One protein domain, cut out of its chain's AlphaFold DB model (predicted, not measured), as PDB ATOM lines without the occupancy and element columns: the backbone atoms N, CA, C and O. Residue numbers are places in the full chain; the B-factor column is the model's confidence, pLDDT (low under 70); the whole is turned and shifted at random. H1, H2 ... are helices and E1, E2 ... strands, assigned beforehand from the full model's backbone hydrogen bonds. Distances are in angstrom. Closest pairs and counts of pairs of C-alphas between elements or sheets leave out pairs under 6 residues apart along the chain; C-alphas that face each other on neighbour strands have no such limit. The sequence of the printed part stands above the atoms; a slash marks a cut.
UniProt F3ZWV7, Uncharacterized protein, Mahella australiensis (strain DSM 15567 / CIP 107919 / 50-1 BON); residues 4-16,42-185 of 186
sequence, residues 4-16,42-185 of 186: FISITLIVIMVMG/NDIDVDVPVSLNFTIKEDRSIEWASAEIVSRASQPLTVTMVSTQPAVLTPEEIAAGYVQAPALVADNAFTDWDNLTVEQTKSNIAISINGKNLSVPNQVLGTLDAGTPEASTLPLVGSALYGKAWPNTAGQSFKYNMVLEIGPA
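What this domain is: This is residues 4 to 16 and 42 to 185 of the 186 residues of an uncharacterized protein of Mahella australiensis (strain DSM 15567 / CIP 107919 / 50-1 BON) (UniProt F3ZWV7). A six-stranded sheet, E3, E2, E1, E10, E5, E7, curls into most of a flattened barrel, and its open side is largely covered by the run E8 to E9 with E4 beside E8 and E6 beside E9. The short helices H2 and H3 sit together at one end, and H1 lies on a long loop away from the strands. The printed part has 157 residues, with E1 E2 E3 E4 E5 H1 H2 E6 E7 E8 E9 H3 E10 along the chain; the class is mostly strand. The large sheet is mixed, the pairs E4 with E8 and E6 with E9 antiparallel. The whole is compact, with a radius of gyration of the C-alphas of 16.4 A and spans of 51 by 37 by 28 A.

Where its parts are: In the large sheet, E3 is residues 62 to 64, E2 51 to 56, E1 4 to 12 (25.3 A), E10 173 to 184 (34.5 A), E5 77 to 86 (27.1 A) and E7 139 to 144. E4 is residues 68 to 71, E8 152 to 155, E6 124 to 129 and E9 158 to 161. H1 is residues 91 to 95, H2 118 to 123 and H3 166 to 169. C-alpha 4 is at (162.576, 10.298, 250.218) and C-alpha 184 at (158.912, 19.175, 242.055).

How they stand to each other: The large sheet is strongly twisted and curled, the way across it turning by 144 degrees; its edge strands are E3 and E7. E1 and E10 are antiparallel, with N 7 and O 178 2.8 A apart; E10 and E5 likewise, N 80 and O 181 2.8 A. E5 and E7 are antiparallel, N 79 and O 142 3.0 A. E2 is parallel to E1, N 52 and O 8 2.8 A, and forms a hairpin with E3, N 63 and O 55 2.8 A. The large sheet and the sheet E4 E8 form a sandwich, two sheets face to face, with best planes 40 degrees apart. E4 and E8 are antiparallel, N 71 and O 152 2.9 A. E8 runs on into E9 at 18 degrees. E6 and E9 are antiparallel, N 128 and O 159 2.8 A. The closest C-alphas of E3 and E9, Ile 62 and Gly 158, are 4.9 A apart; those of E7 and E8, Leu 144 and Ser 152, 5.7 A. H2 and H3 touch, the closest C-alphas being those of Thr 121 and Trp 166, 6.1 A apart. H1 is only just not on the large sheet, with 4 pairs of C-alphas within 10 A. Every O i to N i+4 pair is within hydrogen-bond range in H1 and H2; H3 is too short for one.

The domain as a whole: The farthest C-alphas, Thr 117 and Pro 149, are 52.4 A apart. Residues 17 to 41 are not printed; C-alphas 16 and 42 are 43.5 A apart across the cut. The link H1 to H2 is long, 22 residues. Mean pLDDT of the printed part is 81.6; it is under 70 at residues 12 to 16, 42 to 50, 65 to 67, 147 to 149 and 166 to 170.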
ATOM      1  N   PHE A   4     162.667  11.754 250.263       75.88
ATOM      2  CA  PHE A   4     162.576  10.298 250.218       75.88
ATOM      3  C   PHE A   4     161.730   9.810 251.382       75.88
ATOM      4  O   PHE A   4     161.967  10.194 252.528       75.88
ATOM      5  N   ILE A   5     160.760   8.954 251.080       74.94
ATOM      6  CA  ILE A   5     159.847   8.376 252.059       74.94
ATOM      7  C   ILE A   5     159.855   6.862 251.876       74.94
ATOM      8  O   ILE A   5     159.616   6.347 250.784       74.94
ATOM      9  N   SER A   6     160.139   6.146 252.960       77.50
ATOM     10  CA  SER A   6     160.017   4.689 253.007       77.50
ATOM     11  C   SER A   6     158.636   4.327 253.525       77.50
ATOM     12  O   SER A   6     158.262   4.735 254.623       77.50
ATOM     13  N   ILE A   7     157.902   3.541 252.746       78.06
ATOM     14  CA  ILE A   7     156.543   3.109 253.054       78.06
ATOM     15  C   ILE A   7     156.517   1.593 253.140       78.06
ATOM     16  O   ILE A   7     157.107   0.886 252.324       78.06
ATOM     17  N   THR A   8     155.794   1.083 254.126       79.81
ATOM     18  CA  THR A   8     155.480  -0.339 254.202       79.81
ATOM     19  C   THR A   8     154.154  -0.600 253.501       79.81
ATOM     20  O   THR A   8     153.126  -0.060 253.889       79.81
ATOM     21  N   LEU A   9     154.147  -1.470 252.502       77.62
ATOM     22  CA  LEU A   9     152.917  -2.014 251.945       77.62
ATOM     23  C   LEU A   9     152.572  -3.302 252.688       77.62
ATOM     24  O   LEU A   9     153.384  -4.229 252.733       77.62
ATOM     25  N   ILE A  10     151.365  -3.390 253.229       79.06
ATOM     26  CA  ILE A  10     150.854  -4.614 253.841       79.06
ATOM     27  C   ILE A  10     149.675  -5.106 253.019       79.06
ATOM     28  O   ILE A  10     148.660  -4.430 252.875       79.06
ATOM     29  N   VAL A  11     149.816  -6.312 252.492       72.38
ATOM     30  CA  VAL A  11     148.780  -6.994 251.729       72.38
ATOM     31  C   VAL A  11     148.052  -7.923 252.676       72.38
ATOM     32  O   VAL A  11     148.631  -8.900 253.129       72.38
ATOM     33  N   ILE A  12     146.796  -7.631 252.981       67.81
ATOM     34  CA  ILE A  12     145.963  -8.427 253.878       67.81
ATOM     35  C   ILE A  12     144.787  -8.955 253.079       67.81
ATOM     36  O   ILE A  12     143.915  -8.188 252.691       67.81
ATOM     37  N   MET A  13     144.698 -10.258 252.852       49.50
ATOM     38  CA  MET A  13     143.515 -10.812 252.195       49.50
ATOM     39  C   MET A  13     142.408 -11.073 253.225       49.50
ATOM     40  O   MET A  13     142.494 -12.031 253.989       49.50
ATOM     41  N   VAL A  14     141.361 -10.245 253.237       48.22
ATOM     42  CA  VAL A  14     140.201 -10.392 254.132       48.22
ATOM     43  C   VAL A  14     138.922 -10.459 253.305       48.22
ATOM     44  O   VAL A  14     138.728  -9.665 252.392       48.22
ATOM     45  N   MET A  15     138.021 -11.376 253.651       31.92
ATOM     46  CA  MET A  15     136.633 -11.333 253.193       31.92
ATOM     47  C   MET A  15     135.720 -11.162 254.400       31.92
ATOM     48  O   MET A  15     135.724 -11.989 255.311       31.92
ATOM     49  N   GLY A  16     134.945 -10.080 254.408       30.64
ATOM     50  CA  GLY A  16     133.993  -9.773 255.468       30.64
ATOM     51  C   GLY A  16     133.075  -8.619 255.075       30.64
ATOM     52  O   GLY A  16     133.539  -7.587 254.601       30.64
ATOM     53  N   ASN A  42     156.817  27.424 251.400       44.53
ATOM     54  CA  ASN A  42     157.666  26.395 250.779       44.53
ATOM     55  C   ASN A  42     157.958  25.188 251.678       44.53
ATOM     56  O   ASN A  42     158.928  24.470 251.422       44.53
ATOM     57  N   ASP A  43     157.135  24.936 252.691       50.09
ATOM     58  CA  ASP A  43     157.181  23.646 253.367       50.09
ATOM     59  C   ASP A  43     156.507  22.605 252.463       50.09
ATOM     60  O   ASP A  43     155.316  22.671 252.156       50.09
ATOM     61  N   ILE A  44     157.310  21.659 251.965       54.28
ATOM     62  CA  ILE A  44     156.821  20.437 251.320       54.28
ATOM     63  C   ILE A  44     156.261  19.572 252.454       54.28
ATOM     64  O   ILE A  44     156.923  18.674 252.964       54.28
ATOM     65  N   ASP A  45     155.062  19.924 252.911       59.22
ATOM     66  CA  ASP A  45     154.285  19.127 253.852       59.22
ATOM     67  C   ASP A  45     153.518  18.085 253.035       59.22
ATOM     68  O   ASP A  45     152.497  18.370 252.392       59.22
ATOM     69  N   VAL A  46     154.121  16.901 252.932       60.28
ATOM     70  CA  VAL A  46     153.516  15.740 252.288       60.28
ATOM     71  C   VAL A  46     153.220  14.731 253.382       60.28
ATOM     72  O   VAL A  46     154.133  14.110 253.932       60.28
ATOM     73  N   ASP A  47     151.937  14.565 253.672       63.25
ATOM     74  CA  ASP A  47     151.457  13.545 254.589       63.25
ATOM     75  C   ASP A  47     151.227  12.268 253.778       63.25
ATOM     76  O   ASP A  47     150.257  12.137 253.020       63.25
ATOM     77  N   VAL A  48     152.197  11.354 253.859       60.72
ATOM     78  CA  VAL A  48     152.100  10.032 253.242       60.72
ATOM     79  C   VAL A  48     151.945   8.993 254.336       60.72
ATOM     80  O   VAL A  48     152.777   8.961 255.249       60.72
ATOM     81  N   PRO A  49     150.955   8.089 254.242       61.25
ATOM     82  CA  PRO A  49     150.845   6.997 255.191       61.25
ATOM     83  C   PRO A  49     152.157   6.203 255.242       61.25
ATOM     84  O   PRO A  49     152.620   5.680 254.229       61.25
ATOM     85  N   VAL A  50     152.744   6.079 256.436       65.25
ATOM     86  CA  VAL A  50     153.974   5.286 256.659       65.25
ATOM     87  C   VAL A  50     153.737   3.797 256.358       65.25
ATOM     88  O   VAL A  50     154.664   3.069 255.989       65.25
ATOM     89  N   SER A  51     152.478   3.363 256.456       70.88
ATOM     90  CA  SER A  51     152.028   2.033 256.066       70.88
ATOM     91  C   SER A  51     150.752   2.116 255.232       70.88
ATOM     92  O   SER A  51     149.771   2.727 255.656       70.88
ATOM     93  N   LEU A  52     150.750   1.460 254.074       72.38
ATOM     94  CA  LEU A  52     149.578   1.290 253.222       72.38
ATOM     95  C   LEU A  52     149.097  -0.151 253.342       72.38
ATOM     96  O   LEU A  52     149.750  -1.079 252.862       72.38
ATOM     97  N   ASN A  53     147.944  -0.329 253.976       79.81
ATOM     98  CA  ASN A  53     147.310  -1.634 254.095       79.81
ATOM     99  C   ASN A  53     146.272  -1.781 252.987       79.81
ATOM    100  O   ASN A  53     145.445  -0.886 252.791       79.81
ATOM    101  N   PHE A  54     146.292  -2.906 252.286       77.81
ATOM    102  CA  PHE A  54     145.310  -3.183 251.251       77.81
ATOM    103  C   PHE A  54     144.938  -4.651 251.174       77.81
ATOM    104  O   PHE A  54     145.710  -5.538 251.529       77.81
ATOM    105  N   THR A  55     143.745  -4.897 250.660       83.00
ATOM    106  CA  THR A  55     143.168  -6.212 250.472       83.00
ATOM    107  C   THR A  55     143.027  -6.522 249.003       83.00
ATOM    108  O   THR A  55     142.420  -5.770 248.250       83.00
ATOM    109  N   ILE A  56     143.579  -7.661 248.592       79.94
ATOM    110  CA  ILE A  56     143.343  -8.201 247.257       79.94
ATOM    111  C   ILE A  56     142.054  -9.017 247.301       79.94
ATOM    112  O   ILE A  56     141.947  -9.976 248.068       79.94
ATOM    113  N   LYS A  57     141.083  -8.643 246.470       79.19
ATOM    114  CA  LYS A  57     139.816  -9.362 246.316       79.19
ATOM    115  C   LYS A  57     139.966 -10.563 245.386       79.19
ATOM    116  O   LYS A  57     140.938 -10.686 244.634       79.19
ATOM    117  N   GLU A  58     138.966 -11.439 245.401       74.12
ATOM    118  CA  GLU A  58     138.897 -12.606 244.507       74.12
ATOM    119  C   GLU A  58     138.858 -12.220 243.019       74.12
ATOM    120  O   GLU A  58     139.400 -12.935 242.179       74.12
ATOM    121  N   ASP A  59     138.282 -11.061 242.687       76.31
ATOM    122  CA  ASP A  59     138.265 -10.500 241.326       76.31
ATOM    123  C   ASP A  59     139.587  -9.812 240.926       76.31
ATOM    124  O   ASP A  59     139.686  -9.220 239.851       76.31
ATOM    125  N   ARG A  60     140.616  -9.919 241.780       79.06
ATOM    126  CA  ARG A  60     141.958  -9.333 241.646       79.06
ATOM    127  C   ARG A  60     142.038  -7.805 241.728       79.06
ATOM    128  O   ARG A  60     143.121  -7.239 241.540       79.06
ATOM    129  N   SER A  61     140.935  -7.137 242.059       81.50
ATOM    130  CA  SER A  61     140.961  -5.727 242.447       81.50
ATOM    131  C   SER A  61     141.606  -5.551 243.825       81.50
ATOM    132  O   SER A  61     141.640  -6.477 244.644       81.50
ATOM    133  N   ILE A  62     142.150  -4.359 244.072       82.00
ATOM    134  CA  ILE A  62     142.711  -3.980 245.368       82.00
ATOM    135  C   ILE A  62     141.760  -3.003 246.061       82.00
ATOM    136  O   ILE A  62     141.387  -1.977 245.497       82.00
ATOM    137  N   GLU A  63     141.397  -3.315 247.301       80.88
ATOM    138  CA  GLU A  63     140.725  -2.409 248.227       80.88
ATOM    139  C   GLU A  63     141.732  -1.854 249.226       80.88
ATOM    140  O   GLU A  63     142.445  -2.604 249.885       80.88
ATOM    141  N   TRP A  64     141.796  -0.537 249.349       72.44
ATOM    142  CA  TRP A  64     142.750   0.132 250.220       72.44
ATOM    143  C   TRP A  64     142.112   0.507 251.556       72.44
ATOM    144  O   TRP A  64     140.983   0.990 251.584       72.44
ATOM    145  N   ALA A  65     142.852   0.362 252.658       63.62
ATOM    146  CA  ALA A  65     142.439   0.893 253.960       63.62
ATOM    147  C   ALA A  65     142.641   2.420 254.052       63.62
ATOM    148  O   ALA A  65     141.868   3.116 254.701       63.62
ATOM    149  N   SER A  66     143.689   2.929 253.399       62.78
ATOM    150  CA  SER A  66     143.968   4.345 253.134       62.78
ATOM    151  C   SER A  66     144.870   4.395 251.898       62.78
ATOM    152  O   SER A  66     145.820   3.615 251.822       62.78
ATOM    153  N   ALA A  67     144.533   5.218 250.902       62.81
ATOM    154  CA  ALA A  67     145.089   5.117 249.545       62.81
ATOM    155  C   ALA A  67     145.530   6.453 248.951       62.81
ATOM    156  O   ALA A  67     145.669   6.551 247.736       62.81
ATOM    157  N   GLU A  68     145.663   7.498 249.759       71.44
ATOM    158  CA  GLU A  68     145.891   8.838 249.232       71.44
ATOM    159  C   GLU A  68     147.208   9.396 249.745       71.44
ATOM    160  O   GLU A  68     147.545   9.285 250.924       71.44
ATOM    161  N   ILE A  69     147.958   9.986 248.822       75.12
ATOM    162  CA  ILE A  69     149.089  10.848 249.140       75.12
ATOM    163  C   ILE A  69     148.533  12.261 249.175       75.12
ATOM    164  O   ILE A  69     147.974  12.711 248.175       75.12
ATOM    165  N   VAL A  70     148.675  12.945 250.305       75.25
ATOM    166  CA  VAL A  70     148.150  14.297 250.490       75.25
ATOM    167  C   VAL A  70     149.317  15.270 250.546       75.25
ATOM    168  O   VAL A  70     150.288  15.048 251.267       75.25
ATOM    169  N   SER A  71     149.239  16.360 249.787       75.94
ATOM    170  CA  SER A  71     150.242  17.420 249.843       75.94
ATOM    171  C   SER A  71     149.616  18.799 249.920       75.94
ATOM    172  O   SER A  71     148.612  19.091 249.271       75.94
ATOM    173  N   ARG A  72     150.265  19.667 250.696       76.06
ATOM    174  CA  ARG A  72     149.967  21.101 250.797       76.06
ATOM    175  C   ARG A  72     151.059  21.970 250.172       76.06
ATOM    176  O   ARG A  72     151.132  23.164 250.448       76.06
ATOM    177  N   ALA A  73     151.932  21.383 249.354       76.19
ATOM    178  CA  ALA A  73     153.014  22.124 248.722       76.19
ATOM    179  C   ALA A  73     152.464  23.221 247.796       76.19
ATOM    180  O   ALA A  73     151.511  23.011 247.051       76.19
ATOM    181  N   SER A  74     153.103  24.391 247.799       75.31
ATOM    182  CA  SER A  74     152.727  25.543 246.961       75.31
ATOM    183  C   SER A  74     153.028  25.387 245.472       75.31
ATOM    184  O   SER A  74     152.674  26.249 244.669       75.31
ATOM    185  N   GLN A  75     153.690  24.297 245.102       79.56
ATOM    186  CA  GLN A  75     154.065  23.961 243.741       79.56
ATOM    187  C   GLN A  75     153.671  22.508 243.448       79.56
ATOM    188  O   GLN A  75     153.653  21.697 244.378       79.56
ATOM    189  N   PRO A  76     153.414  22.157 242.177       85.00
ATOM    190  CA  PRO A  76     153.123  20.781 241.802       85.00
ATOM    191  C   PRO A  76     154.271  19.825 242.151       85.00
ATOM    192  O   PRO A  76     155.454  20.182 242.054       85.00
ATOM    193  N   LEU A  77     153.921  18.596 242.528       86.12
ATOM    194  CA  LEU A  77     154.864  17.538 242.883       86.12
ATOM    195  C   LEU A  77     154.670  16.299 242.009       86.12
ATOM    196  O   LEU A  77     153.553  15.929 241.660       86.12
ATOM    197  N   THR A  78     155.760  15.596 241.736       89.19
ATOM    198  CA  THR A  78     155.762  14.266 241.127       89.19
ATOM    199  C   THR A  78     156.054  13.223 242.193       89.19
ATOM    200  O   THR A  78     157.027  13.346 242.940       89.19
ATOM    201  N   VAL A  79     155.243  12.164 242.226       88.12
ATOM    202  CA  VAL A  79     155.461  10.990 243.077       88.12
ATOM    203  C   VAL A  79     156.045   9.864 242.233       88.12
ATOM    204  O   VAL A  79     155.397   9.340 241.323       88.12
ATOM    205  N   THR A  80     157.269   9.461 242.560       89.25
ATOM    206  CA  THR A  80     157.992   8.383 241.884       89.25
ATOM    207  C   THR A  80     158.178   7.205 242.823       89.25
ATOM    208  O   THR A  80     158.734   7.348 243.908       89.25
ATOM    209  N   MET A  81     157.761   6.016 242.397       90.94
ATOM    210  CA  MET A  81     158.170   4.772 243.032       90.94
ATOM    211  C   MET A  81     159.579   4.424 242.568       90.94
ATOM    212  O   MET A  81     159.805   4.155 241.390       90.94
ATOM    213  N   VAL A  82     160.531   4.459 243.497       90.88
ATOM    214  CA  VAL A  82     161.942   4.161 243.228       90.88
ATOM    215  C   VAL A  82     162.154   2.655 243.209       90.88
ATOM    216  O   VAL A  82     162.748   2.123 242.273       90.88
ATOM    217  N   SER A  83     161.649   1.955 244.223       89.81
ATOM    218  CA  SER A  83     161.756   0.502 244.332       89.81
ATOM    219  C   SER A  83     160.682  -0.079 245.248       89.81
ATOM    220  O   SER A  83     160.162   0.603 246.131       89.81
ATOM    221  N   THR A  84     160.371  -1.362 245.046       91.75
ATOM    222  CA  THR A  84     159.534  -2.161 245.947       91.75
ATOM    223  C   THR A  84     160.121  -3.562 246.076       91.75
ATOM    224  O   THR A  84     160.539  -4.152 245.081       91.75
ATOM    225  N   GLN A  85     160.158  -4.113 247.288       89.75
ATOM    226  CA  GLN A  85     160.696  -5.452 247.538       89.75
ATOM    227  C   GLN A  85     159.965  -6.164 248.683       89.75
ATOM    228  O   GLN A  85     159.469  -5.487 249.587       89.75
ATOM    229  N   PRO A  86     159.907  -7.512 248.685       89.44
ATOM    230  CA  PRO A  86     159.444  -8.277 249.841       89.44
ATOM    231  C   PRO A  86     160.162  -7.828 251.114       89.44
ATOM    232  O   PRO A  86     161.388  -7.700 251.134       89.44
ATOM    233  N   ALA A  87     159.405  -7.571 252.176       89.56
ATOM    234  CA  ALA A  87     160.001  -7.245 253.459       89.56
ATOM    235  C   ALA A  87     160.609  -8.504 254.091       89.56
ATOM    236  O   ALA A  87     160.104  -9.620 253.928       89.56
ATOM    237  N   VAL A  88     161.691  -8.305 254.841       91.81
ATOM    238  CA  VAL A  88     162.194  -9.314 255.774       91.81
ATOM    239  C   VAL A  88     161.338  -9.226 257.028       91.81
ATOM    240  O   VAL A  88     161.255  -8.156 257.631       91.81
ATOM    241  N   LEU A  89     160.689 -10.330 257.386       89.50
ATOM    242  CA  LEU A  89     159.801 -10.378 258.543       89.50
ATOM    243  C   LEU A  89     160.591 -10.495 259.847       89.50
ATOM    244  O   LEU A  89     161.562 -11.254 259.928       89.50
ATOM    245  N   THR A  90     160.146  -9.786 260.880       93.00
ATOM    246  CA  THR A  90     160.657  -9.983 262.242       93.00
ATOM    247  C   THR A  90     159.984 -11.190 262.915       93.00
ATOM    248  O   THR A  90     158.908 -11.627 262.489       93.00
ATOM    249  N   PRO A  91     160.573 -11.749 263.989       94.19
ATOM    250  CA  PRO A  91     159.930 -12.812 264.760       94.19
ATOM    251  C   PRO A  91     158.544 -12.426 265.294       94.19
ATOM    252  O   PRO A  91     157.646 -13.268 265.311       94.19
ATOM    253  N   GLU A  92     158.344 -11.165 265.695       93.12
ATOM    254  CA  GLU A  92     157.042 -10.675 266.161       93.12
ATOM    255  C   GLU A  92     155.997 -10.671 265.038       93.12
ATOM    256  O   GLU A  92     154.848 -11.043 265.266       93.12
ATOM    257  N   GLU A  93     156.388 -10.300 263.817       88.56
ATOM    258  CA  GLU A  93     155.492 -10.299 262.655       88.56
ATOM    259  C   GLU A  93     155.077 -11.721 262.271       88.56
ATOM    260  O   GLU A  93     153.900 -11.984 262.026       88.56
ATOM    261  N   ILE A  94     156.014 -12.671 262.301       88.38
ATOM    262  CA  ILE A  94     155.706 -14.089 262.075       88.38
ATOM    263  C   ILE A  94     154.724 -14.595 263.143       88.38
ATOM    264  O   ILE A  94     153.749 -15.270 262.817       88.38
ATOM    265  N   ALA A  95     154.933 -14.233 264.414       89.12
ATOM    266  CA  ALA A  95     154.016 -14.584 265.502       89.12
ATOM    267  C   ALA A  95     152.627 -13.935 265.344       89.12
ATOM    268  O   ALA A  95     151.628 -14.522 265.755       89.12
ATOM    269  N   ALA A  96     152.554 -12.763 264.707       84.69
ATOM    270  CA  ALA A  96     151.313 -12.082 264.345       84.69
ATOM    271  C   ALA A  96     150.637 -12.653 263.079       84.69
ATOM    272  O   ALA A  96     149.615 -12.124 262.643       84.69
ATOM    273  N   GLY A  97     151.175 -13.728 262.492       84.00
ATOM    274  CA  GLY A  97     150.583 -14.421 261.345       84.00
ATOM    275  C   GLY A  97     151.004 -13.879 259.980       84.00
ATOM    276  O   GLY A  97     150.414 -14.267 258.970       84.00
ATOM    277  N   TYR A  98     152.019 -13.010 259.921       86.31
ATOM    278  CA  TYR A  98     152.614 -12.625 258.648       86.31
ATOM    279  C   TYR A  98     153.376 -13.802 258.050       86.31
ATOM    280  O   TYR A  98     154.039 -14.579 258.739       86.31
ATOM    281  N   VAL A  99     153.307 -13.899 256.731       88.44
ATOM    282  CA  VAL A  99     153.997 -14.916 255.943       88.44
ATOM    283  C   VAL A  99     154.882 -14.243 254.909       88.44
ATOM    284  O   VAL A  99     154.646 -13.100 254.505       88.44
ATOM    285  N   GLN A 100     155.935 -14.947 254.493       88.81
ATOM    286  CA  GLN A 100     156.886 -14.396 253.539       88.81
ATOM    287  C   GLN A 100     156.163 -13.987 252.254       88.81
ATOM    288  O   GLN A 100     155.456 -14.787 251.642       88.81
ATOM    289  N   ALA A 101     156.360 -12.731 251.862       90.31
ATOM    290  CA  ALA A 101     155.713 -12.176 250.691       90.31
ATOM    291  C   ALA A 101     156.237 -12.833 249.396       90.31
ATOM    292  O   ALA A 101     157.457 -13.005 249.268       90.31
ATOM    293  N   PRO A 102     155.353 -13.173 248.435       90.50
ATOM    294  CA  PRO A 102     155.748 -13.643 247.109       90.50
ATOM    295  C   PRO A 102     156.602 -12.608 246.372       90.50
ATOM    296  O   PRO A 102     156.498 -11.403 246.623       90.50
ATOM    297  N   ALA A 103     157.423 -13.059 245.428       93.75
ATOM    298  CA  ALA A 103     158.211 -12.164 244.596       93.75
ATOM    299  C   ALA A 103     157.302 -11.323 243.688       93.75
ATOM    300  O   ALA A 103     156.355 -11.838 243.086       93.75
ATOM    301  N   LEU A 104     157.619 -10.029 243.578       94.94
ATOM    302  CA  LEU A 104     156.980  -9.139 242.614       94.94
ATOM    303  C   LEU A 104     157.528  -9.432 241.222       94.94
ATOM    304  O   LEU A 104     158.739  -9.378 241.005       94.94
ATOM    305  N   VAL A 105     156.633  -9.705 240.283       96.69
ATOM    306  CA  VAL A 105     156.974  -9.941 238.880       96.69
ATOM    307  C   VAL A 105     156.169  -9.030 237.959       96.69
ATOM    308  O   VAL A 105     155.126  -8.484 238.337       96.69
ATOM    309  N   ALA A 106     156.656  -8.887 236.728       95.31
ATOM    310  CA  ALA A 106     155.946  -8.157 235.691       95.31
ATOM    311  C   ALA A 106     154.570  -8.792 235.418       95.31
ATOM    312  O   ALA A 106     154.369  -9.998 235.570       95.31
ATOM    313  N   ASP A 107     153.624  -7.975 234.975       92.31
ATOM    314  CA  ASP A 107     152.279  -8.396 234.574       92.31
ATOM    315  C   ASP A 107     152.302  -9.429 233.438       92.31
ATOM    316  O   ASP A 107     151.485 -10.347 233.411       92.31
ATOM    317  N   ASN A 108     153.289  -9.331 232.548       94.00
ATOM    318  CA  ASN A 108     153.530 -10.256 231.446       94.00
ATOM    319  C   ASN A 108     154.490 -11.415 231.778       94.00
ATOM    320  O   ASN A 108     154.885 -12.145 230.869       94.00
ATOM    321  N   ALA A 109     154.869 -11.606 233.049       95.69
ATOM    322  CA  ALA A 109     155.748 -12.708 233.455       95.69
ATOM    323  C   ALA A 109     155.147 -14.088 233.140       95.69
ATOM    324  O   ALA A 109     155.878 -15.054 232.920       95.69
ATOM    325  N   PHE A 110     153.815 -14.165 233.075       95.12
ATOM    326  CA  PHE A 110     153.077 -15.351 232.672       95.12
ATOM    327  C   PHE A 110     152.044 -14.996 231.609       95.12
ATOM    328  O   PHE A 110     151.345 -13.990 231.705       95.12
ATOM    329  N   THR A 111     151.918 -15.859 230.603       93.06
ATOM    330  CA  THR A 111     150.903 -15.720 229.551       93.06
ATOM    331  C   THR A 111     149.502 -16.078 230.040       93.06
ATOM    332  O   THR A 111     148.520 -15.616 229.471       93.06
ATOM    333  N   ASP A 112     149.415 -16.918 231.072       92.75
ATOM    334  CA  ASP A 112     148.163 -17.378 231.663       92.75
ATOM    335  C   ASP A 112     148.290 -17.424 233.188       92.75
ATOM    336  O   ASP A 112     148.733 -18.412 233.780       92.75
ATOM    337  N   TRP A 113     147.899 -16.322 233.824       91.56
ATOM    338  CA  TRP A 113     147.845 -16.220 235.279       91.56
ATOM    339  C   TRP A 113     146.810 -17.155 235.899       91.56
ATOM    340  O   TRP A 113     146.912 -17.459 237.077       91.56
ATOM    341  N   ASP A 114     145.817 -17.639 235.157       89.19
ATOM    342  CA  ASP A 114     144.799 -18.517 235.724       89.19
ATOM    343  C   ASP A 114     145.308 -19.950 235.901       89.19
ATOM    344  O   ASP A 114     144.807 -20.666 236.768       89.19
ATOM    345  N   ASN A 115     146.310 -20.358 235.123       90.06
ATOM    346  CA  ASN A 115     146.788 -21.737 235.054       90.06
ATOM    347  C   ASN A 115     148.184 -21.945 235.670       90.06
ATOM    348  O   ASN A 115     148.918 -22.864 235.299       90.06
ATOM    349  N   LEU A 116     148.569 -21.090 236.618       89.44
ATOM    350  CA  LEU A 116     149.801 -21.278 237.380       89.44
ATOM    351  C   LEU A 116     149.703 -22.488 238.312       89.44
ATOM    352  O   LEU A 116     148.666 -22.744 238.930       89.44
ATOM    353  N   THR A 117     150.819 -23.197 238.487       89.44
ATOM    354  CA  THR A 117     150.914 -24.248 239.507       89.44
ATOM    355  C   THR A 117     150.780 -23.653 240.912       89.44
ATOM    356  O   THR A 117     150.966 -22.452 241.129       89.44
ATOM    357  N   VAL A 118     150.500 -24.497 241.909       84.12
ATOM    358  CA  VAL A 118     150.452 -24.078 243.324       84.12
ATOM    359  C   VAL A 118     151.768 -23.420 243.759       84.12
ATOM    360  O   VAL A 118     151.754 -22.432 244.488       84.12
ATOM    361  N   GLU A 119     152.905 -23.952 243.314       87.50
ATOM    362  CA  GLU A 119     154.226 -23.414 243.646       87.50
ATOM    363  C   GLU A 119     154.458 -22.041 243.009       87.50
ATOM    364  O   GLU A 119     154.861 -21.103 243.697       87.50
ATOM    365  N   GLN A 120     154.134 -21.892 241.722       90.38
ATOM    366  CA  GLN A 120     154.233 -20.613 241.011       90.38
ATOM    367  C   GLN A 120     153.330 -19.552 241.635       90.38
ATOM    368  O   GLN A 120     153.756 -18.421 241.840       90.38
ATOM    369  N   THR A 121     152.112 -19.951 241.991       86.38
ATOM    370  CA  THR A 121     151.133 -19.120 242.686       86.38
ATOM    371  C   THR A 121     151.689 -18.616 244.016       86.38
ATOM    372  O   THR A 121     151.640 -17.430 244.282       86.38
ATOM    373  N   LYS A 122     152.274 -19.476 244.853       84.94
ATOM    374  CA  LYS A 122     152.815 -19.054 246.160       84.94
ATOM    375  C   LYS A 122     154.059 -18.173 246.061       84.94
ATOM    376  O   LYS A 122     154.384 -17.476 247.015       84.94
ATOM    377  N   SER A 123     154.788 -18.254 244.952       90.44
ATOM    378  CA  SER A 123     156.087 -17.595 244.797       90.44
ATOM    379  C   SER A 123     156.037 -16.316 243.969       90.44
ATOM    380  O   SER A 123     156.965 -15.522 244.088       90.44
ATOM    381  N   ASN A 124     154.982 -16.079 243.183       92.56
ATOM    382  CA  ASN A 124     154.918 -14.948 242.259       92.56
ATOM    383  C   ASN A 124     153.585 -14.210 242.340       92.56
ATOM    384  O   ASN A 124     152.516 -14.817 242.324       92.56
ATOM    385  N   ILE A 125     153.670 -12.885 242.320       92.06
ATOM    386  CA  ILE A 125     152.524 -11.991 242.196       92.06
ATOM    387  C   ILE A 125     152.922 -10.776 241.362       92.06
ATOM    388  O   ILE A 125     154.019 -10.243 241.517       92.06
ATOM    389  N   ALA A 126     152.035 -10.314 240.489       94.62
ATOM    390  CA  ALA A 126     152.166  -8.983 239.909       94.62
ATOM    391  C   ALA A 126     151.232  -8.039 240.661       94.62
ATOM    392  O   ALA A 126     150.046  -8.321 240.787       94.62
ATOM    393  N   ILE A 127     151.759  -6.921 241.151       92.31
ATOM    394  CA  ILE A 127     150.968  -5.853 241.770       92.31
ATOM    395  C   ILE A 127     151.242  -4.585 240.981       92.31
ATOM    396  O   ILE A 127     152.386  -4.319 240.615       92.31
ATOM    397  N   SER A 128     150.200  -3.810 240.706       92.81
ATOM    398  CA  SER A 128     150.316  -2.500 240.075       92.81
ATOM    399  C   SER A 128     149.593  -1.439 240.887       92.81
ATOM    400  O   SER A 128     148.542  -1.716 241.458       92.81
ATOM    401  N   ILE A 129     150.146  -0.227 240.904       89.88
ATOM    402  CA  ILE A 129     149.529   0.979 241.466       89.88
ATOM    403  C   ILE A 129     149.480   2.032 240.362       89.88
ATOM    404  O   ILE A 129     150.486   2.270 239.703       89.88
ATOM    405  N   ASN A 130     148.319   2.637 240.116       91.25
ATOM    406  CA  ASN A 130     148.081   3.586 239.021       91.25
ATOM    407  C   ASN A 130     148.550   3.041 237.654       91.25
ATOM    408  O   ASN A 130     149.115   3.754 236.825       91.25
ATOM    409  N   GLY A 131     148.358   1.734 237.435       92.50
ATOM    410  CA  GLY A 131     148.800   1.029 236.226       92.50
ATOM    411  C   GLY A 131     150.320   0.842 236.104       92.50
ATOM    412  O   GLY A 131     150.801   0.462 235.039       92.50
ATOM    413  N   LYS A 132     151.089   1.121 237.161       94.75
ATOM    414  CA  LYS A 132     152.544   0.940 237.232       94.75
ATOM    415  C   LYS A 132     152.870  -0.311 238.033       94.75
ATOM    416  O   LYS A 132     152.507  -0.402 239.204       94.75
ATOM    417  N   ASN A 133     153.514  -1.285 237.393       95.19
ATOM    418  CA  ASN A 133     153.863  -2.548 238.035       95.19
ATOM    419  C   ASN A 133     155.003  -2.341 239.046       95.19
ATOM    420  O   ASN A 133     156.050  -1.788 238.720       95.19
ATOM    421  N   LEU A 134     154.811  -2.835 240.268       93.31
ATOM    422  CA  LEU A 134     155.730  -2.616 241.385       93.31
ATOM    423  C   LEU A 134     157.073  -3.349 241.256       93.31
ATOM    424  O   LEU A 134     158.008  -3.017 241.981       93.31
ATOM    425  N   SER A 135     157.204  -4.321 240.348       95.19
ATOM    426  CA  SER A 135     158.482  -4.978 240.053       95.19
ATOM    427  C   SER A 135     159.416  -4.112 239.200       95.19
ATOM    428  O   SER A 135     160.581  -4.467 239.029       95.19
ATOM    429  N   VAL A 136     158.918  -3.020 238.611       95.75
ATOM    430  CA  VAL A 136     159.692  -2.140 237.729       95.75
ATOM    431  C   VAL A 136     160.069  -0.868 238.493       95.75
ATOM    432  O   VAL A 136     159.178  -0.110 238.852       95.75
ATOM    433  N   PRO A 137     161.360  -0.594 238.744       94.25
ATOM    434  CA  PRO A 137     161.773   0.572 239.522       94.25
ATOM    435  C   PRO A 137     161.626   1.890 238.746       94.25
ATOM    436  O   PRO A 137     161.542   1.901 237.516       94.25
ATOM    437  N   ASN A 138     161.701   3.005 239.475       94.31
ATOM    438  CA  ASN A 138     161.726   4.382 238.958       94.31
ATOM    439  C   ASN A 138     160.527   4.739 238.067       94.31
ATOM    440  O   ASN A 138     160.686   5.262 236.962       94.31
ATOM    441  N   GLN A 139     159.316   4.447 238.540       94.69
ATOM    442  CA  GLN A 139     158.081   4.757 237.822       94.69
ATOM    443  C   GLN A 139     157.321   5.900 238.485       94.69
ATOM    444  O   GLN A 139     157.071   5.882 239.687       94.69
ATOM    445  N   VAL A 140     156.895   6.876 237.682       94.00
ATOM    446  CA  VAL A 140     155.985   7.932 238.137       94.00
ATOM    447  C   VAL A 140     154.606   7.323 238.379       94.00
ATOM    448  O   VAL A 140     153.983   6.811 237.445       94.00
ATOM    449  N   LEU A 141     154.148   7.376 239.631       90.44
ATOM    450  CA  LEU A 141     152.815   6.922 240.037       90.44
ATOM    451  C   LEU A 141     151.746   7.981 239.760       90.44
ATOM    452  O   LEU A 141     150.581   7.644 239.558       90.44
ATOM    453  N   GLY A 142     152.140   9.254 239.750       91.12
ATOM    454  CA  GLY A 142     151.264  10.376 239.443       91.12
ATOM    455  C   GLY A 142     151.865  11.712 239.859       91.12
ATOM    456  O   GLY A 142     152.997  11.787 240.348       91.12
ATOM    457  N   THR A 143     151.077  12.757 239.655       90.19
ATOM    458  CA  THR A 143     151.398  14.133 240.025       90.19
ATOM    459  C   THR A 143     150.353  14.662 240.996       90.19
ATOM    460  O   THR A 143     149.181  14.300 240.914       90.19
ATOM    461  N   LEU A 144     150.795  15.512 241.911       85.75
ATOM    462  CA  LEU A 144     149.969  16.327 242.786       85.75
ATOM    463  C   LEU A 144     150.021  17.755 242.256       85.75
ATOM    464  O   LEU A 144     151.111  18.258 241.968       85.75
ATOM    465  N   ASP A 145     148.870  18.402 242.141       86.25
ATOM    466  CA  ASP A 145     148.819  19.826 241.833       86.25
ATOM    467  C   ASP A 145     149.297  20.648 243.043       86.25
ATOM    468  O   ASP A 145     149.496  20.127 244.144       86.25
ATOM    469  N   ALA A 146     149.506  21.950 242.841       80.62
ATOM    470  CA  ALA A 146     149.786  22.853 243.954       80.62
ATOM    471  C   ALA A 146     148.606  22.839 244.943       80.62
ATOM    472  O   ALA A 146     147.471  23.128 244.573       80.62
ATOM    473  N   GLY A 147     148.893  22.505 246.201       65.75
ATOM    474  CA  GLY A 147     147.915  22.252 247.258       65.75
ATOM    475  C   GLY A 147     147.661  23.445 248.186       65.75
ATOM    476  O   GLY A 147     147.419  23.249 249.378       65.75
ATOM    477  N   THR A 148     147.777  24.682 247.689       64.06
ATOM    478  CA  THR A 148     147.503  25.898 248.472       64.06
ATOM    479  C   THR A 148     146.341  26.698 247.866       64.06
ATOM    480  O   THR A 148     146.407  27.081 246.697       64.06
ATOM    481  N   PRO A 149     145.270  27.005 248.632       63.34
ATOM    482  CA  PRO A 149     145.062  26.756 250.070       63.34
ATOM    483  C   PRO A 149     144.477  25.372 250.420       63.34
ATOM    484  O   PRO A 149     144.397  25.035 251.600       63.34
ATOM    485  N   GLU A 150     144.044  24.591 249.430       75.12
ATOM    486  CA  GLU A 150     143.417  23.275 249.614       75.12
ATOM    487  C   GLU A 150     144.394  22.165 249.240       75.12
ATOM    488  O   GLU A 150     145.015  22.230 248.183       75.12
ATOM    489  N   ALA A 151     144.523  21.142 250.087       78.81
ATOM    490  CA  ALA A 151     145.461  20.054 249.844       78.81
ATOM    491  C   ALA A 151     145.140  19.317 248.531       78.81
ATOM    492  O   ALA A 151     143.986  18.984 248.265       78.81
ATOM    493  N   SER A 152     146.174  19.013 247.749       81.81
ATOM    494  CA  SER A 152     146.059  18.119 246.600       81.81
ATOM    495  C   SER A 152     146.173  16.679 247.080       81.81
ATOM    496  O   SER A 152     147.016  16.365 247.925       81.81
ATOM    497  N   THR A 153     145.369  15.789 246.501       83.88
ATOM    498  CA  THR A 153     145.448  14.351 246.759       83.88
ATOM    499  C   THR A 153     145.795  13.588 245.489       83.88
ATOM    500  O   THR A 153     145.372  13.941 244.389       83.88
ATOM    501  N   LEU A 154     146.604  12.542 245.638       84.62
ATOM    502  CA  LEU A 154     146.878  11.574 244.586       84.62
ATOM    503  C   LEU A 154     146.271  10.242 245.028       84.62
ATOM    504  O   LEU A 154     146.833   9.602 245.925       84.62
ATOM    505  N   PRO A 155     145.149   9.816 244.423       84.69
ATOM    506  CA  PRO A 155     144.586   8.510 244.701       84.69
ATOM    507  C   PRO A 155     145.492   7.414 244.136       84.69
ATOM    508  O   PRO A 155     146.017   7.507 243.021       84.69
ATOM    509  N   LEU A 156     145.653   6.351 244.913       83.69
ATOM    510  CA  LEU A 156     146.345   5.136 244.513       83.69
ATOM    511  C   LEU A 156     145.300   4.090 244.116       83.69
ATOM    512  O   LEU A 156     144.475   3.665 244.918       83.69
ATOM    513  N   VAL A 157     145.330   3.655 242.862       85.94
ATOM    514  CA  VAL A 157     144.448   2.613 242.325       85.94
ATOM    515  C   VAL A 157     145.266   1.349 242.121       85.94
ATOM    516  O   VAL A 157     146.215   1.343 241.340       85.94
ATOM    517  N   GLY A 158     144.917   0.282 242.832       86.19
ATOM    518  CA  GLY A 158     145.678  -0.961 242.821       86.19
ATOM    519  C   GLY A 158     145.037  -2.058 241.974       86.19
ATOM    520  O   GLY A 158     143.813  -2.165 241.892       86.19
ATOM    521  N   SER A 159     145.863  -2.928 241.404       89.31
ATOM    522  CA  SER A 159     145.439  -4.201 240.814       89.31
ATOM    523  C   SER A 159     146.482  -5.284 241.061       89.31
ATOM    524  O   SER A 159     147.671  -4.981 241.175       89.31
ATOM    525  N   ALA A 160     146.060  -6.547 241.080       90.75
ATOM    526  CA  ALA A 160     146.974  -7.680 241.179       90.75
ATOM    527  C   ALA A 160     146.732  -8.726 240.078       90.75
ATOM    528  O   ALA A 160     145.642  -8.824 239.528       90.75
ATOM    529  N   LEU A 161     147.745  -9.537 239.772       91.56
ATOM    530  CA  LEU A 161     147.608 -10.783 239.017       91.56
ATOM    531  C   LEU A 161     148.271 -11.910 239.801       91.56
ATOM    532  O   LEU A 161     149.369 -11.750 240.339       91.56
ATOM    533  N   TYR A 162     147.567 -13.038 239.880       88.19
ATOM    534  CA  TYR A 162     147.972 -14.200 240.658       88.19
ATOM    535  C   TYR A 162     147.279 -15.485 240.181       88.19
ATOM    536  O   TYR A 162     146.215 -15.430 239.564       88.19
ATOM    537  N   GLY A 163     147.867 -16.643 240.501       84.88
ATOM    538  CA  GLY A 163     147.370 -17.984 240.149       84.88
ATOM    539  C   GLY A 163     145.970 -18.333 240.664       84.88
ATOM    540  O   GLY A 163     145.637 -17.982 241.786       84.88
ATOM    541  N   LYS A 164     145.150 -19.133 239.962       80.12
ATOM    542  CA  LYS A 164     143.880 -19.637 240.554       80.12
ATOM    543  C   LYS A 164     144.073 -20.583 241.740       80.12
ATOM    544  O   LYS A 164     143.125 -20.823 242.478       80.12
ATOM    545  N   ALA A 165     145.282 -21.102 241.957       72.62
ATOM    546  CA  ALA A 165     145.616 -21.872 243.153       72.62
ATOM    547  C   ALA A 165     145.810 -20.995 244.413       72.62
ATOM    548  O   ALA A 165     146.163 -21.516 245.477       72.62
ATOM    549  N   TRP A 166     145.582 -19.679 244.305       68.94
ATOM    550  CA  TRP A 166     145.715 -18.684 245.374       68.94
ATOM    551  C   TRP A 166     144.705 -18.785 246.532       68.94
ATOM    552  O   TRP A 166     145.002 -18.254 247.598       68.94
ATOM    553  N   PRO A 167     143.575 -19.522 246.460       64.81
ATOM    554  CA  PRO A 167     142.791 -19.836 247.658       64.81
ATOM    555  C   PRO A 167     143.609 -20.508 248.776       64.81
ATOM    556  O   PRO A 167     143.258 -20.398 249.943       64.81
ATOM    557  N   ASN A 168     144.746 -21.141 248.451       58.41
ATOM    558  CA  ASN A 168     145.678 -21.694 249.444       58.41
ATOM    559  C   ASN A 168     146.430 -20.631 250.273       58.41
ATOM    560  O   ASN A 168     147.111 -20.985 251.234       58.41
ATOM    561  N   THR A 169     146.360 -19.361 249.877       63.69
ATOM    562  CA  THR A 169     146.979 -18.206 250.546       63.69
ATOM    563  C   THR A 169     145.931 -17.220 251.075       63.69
ATOM    564  O   THR A 169     146.270 -16.110 251.478       63.69
ATOM    565  N   ALA A 170     144.651 -17.611 251.098       66.31
ATOM    566  CA  ALA A 170     143.579 -16.796 251.661       66.31
ATOM    567  C   ALA A 170     143.786 -16.548 253.167       66.31
ATOM    568  O   ALA A 170     144.252 -17.427 253.894       66.31
ATOM    569  N   GLY A 171     143.433 -15.347 253.638       70.25
ATOM    570  CA  GLY A 171     143.571 -14.960 255.049       70.25
ATOM    571  C   GLY A 171     145.002 -14.648 255.499       70.25
ATOM    572  O   GLY A 171     145.230 -14.475 256.693       70.25
ATOM    573  N   GLN A 172     145.966 -14.604 254.577       77.62
ATOM    574  CA  GLN A 172     147.365 -14.318 254.887       77.62
ATOM    575  C   GLN A 172     147.697 -12.830 254.738       77.62
ATOM    576  O   GLN A 172     147.134 -12.132 253.887       77.62
ATOM    577  N   SER A 173     148.648 -12.383 255.562       85.81
ATOM    578  CA  SER A 173     149.228 -11.043 255.507       85.81
ATOM    579  C   SER A 173     150.649 -11.106 254.955       85.81
ATOM    580  O   SER A 173     151.510 -11.790 255.515       85.81
ATOM    581  N   PHE A 174     150.905 -10.366 253.881       88.12
ATOM    582  CA  PHE A 174     152.223 -10.197 253.274       88.12
ATOM    583  C   PHE A 174     152.711  -8.765 253.462       88.12
ATOM    584  O   PHE A 174     151.914  -7.834 253.531       88.12
ATOM    585  N   LYS A 175     154.028  -8.575 253.501       90.06
ATOM    586  CA  LYS A 175     154.646  -7.260 253.690       90.06
ATOM    587  C   LYS A 175     155.671  -6.980 252.595       90.06
ATOM    588  O   LYS A 175     156.531  -7.817 252.314       90.06
ATOM    589  N   TYR A 176     155.610  -5.784 252.025       90.81
ATOM    590  CA  TYR A 176     156.598  -5.240 251.098       90.81
ATOM    591  C   TYR A 176     157.089  -3.889 251.608       90.81
ATOM    592  O   TYR A 176     156.338  -3.130 252.210       90.81
ATOM    593  N   ASN A 177     158.346  -3.567 251.335       89.00
ATOM    594  CA  ASN A 177     158.899  -2.242 251.572       89.00
ATOM    595  C   ASN A 177     158.990  -1.516 250.229       89.00
ATOM    596  O   ASN A 177     159.581  -2.043 249.285       89.00
ATOM    597  N   MET A 178     158.412  -0.323 250.161       88.69
ATOM    598  CA  MET A 178     158.417   0.565 249.006       88.69
ATOM    599  C   MET A 178     159.179   1.845 249.351       88.69
ATOM    600  O   MET A 178     159.055   2.378 250.452       88.69
ATOM    601  N   VAL A 179     159.951   2.355 248.397       87.00
ATOM    602  CA  VAL A 179     160.598   3.665 248.496       87.00
ATOM    603  C   VAL A 179     159.937   4.607 247.503       87.00
ATOM    604  O   VAL A 179     159.936   4.340 246.298       87.00
ATOM    605  N   LEU A 180     159.400   5.713 248.012       87.00
ATOM    606  CA  LEU A 180     158.890   6.815 247.212       87.00
ATOM    607  C   LEU A 180     159.863   7.994 247.242       87.00
ATOM    608  O   LEU A 180     160.386   8.374 248.290       87.00
ATOM    609  N   GLU A 181     160.071   8.590 246.077       86.88
ATOM    610  CA  GLU A 181     160.691   9.898 245.913       86.88
ATOM    611  C   GLU A 181     159.601  10.895 245.522       86.88
ATOM    612  O   GLU A 181     158.866  10.679 244.555       86.88
ATOM    613  N   ILE A 182     159.506  11.988 246.274       85.44
ATOM    614  CA  ILE A 182     158.567  13.074 246.013       85.44
ATOM    615  C   ILE A 182     159.371  14.344 245.781       85.44
ATOM    616  O   ILE A 182     160.216  14.737 246.590       85.44
ATOM    617  N   GLY A 183     159.146  14.978 244.638       82.75
ATOM    618  CA  GLY A 183     159.886  16.165 244.231       82.75
ATOM    619  C   GLY A 183     159.052  17.089 243.355       82.75
ATOM    620  O   GLY A 183     157.924  16.741 243.029       82.75
ATOM    621  N   PRO A 184     159.586  18.260 242.975       81.06
ATOM    622  CA  PRO A 184     158.912  19.175 242.055       81.06
ATOM    623  C   PRO A 184     158.530  18.464 240.751       81.06
ATOM    624  O   PRO A 184     159.317  17.652 240.260       81.06
ATOM    625  N   ALA A 185     157.360  18.778 240.194       76.50
ATOM    626  CA  ALA A 185     157.049  18.380 238.824       76.50
ATOM    627  C   ALA A 185     157.966  19.131 237.840       76.50
ATOM    628  O   ALA A 185     158.184  20.333 238.008       76.50
TER     629      ALA A 185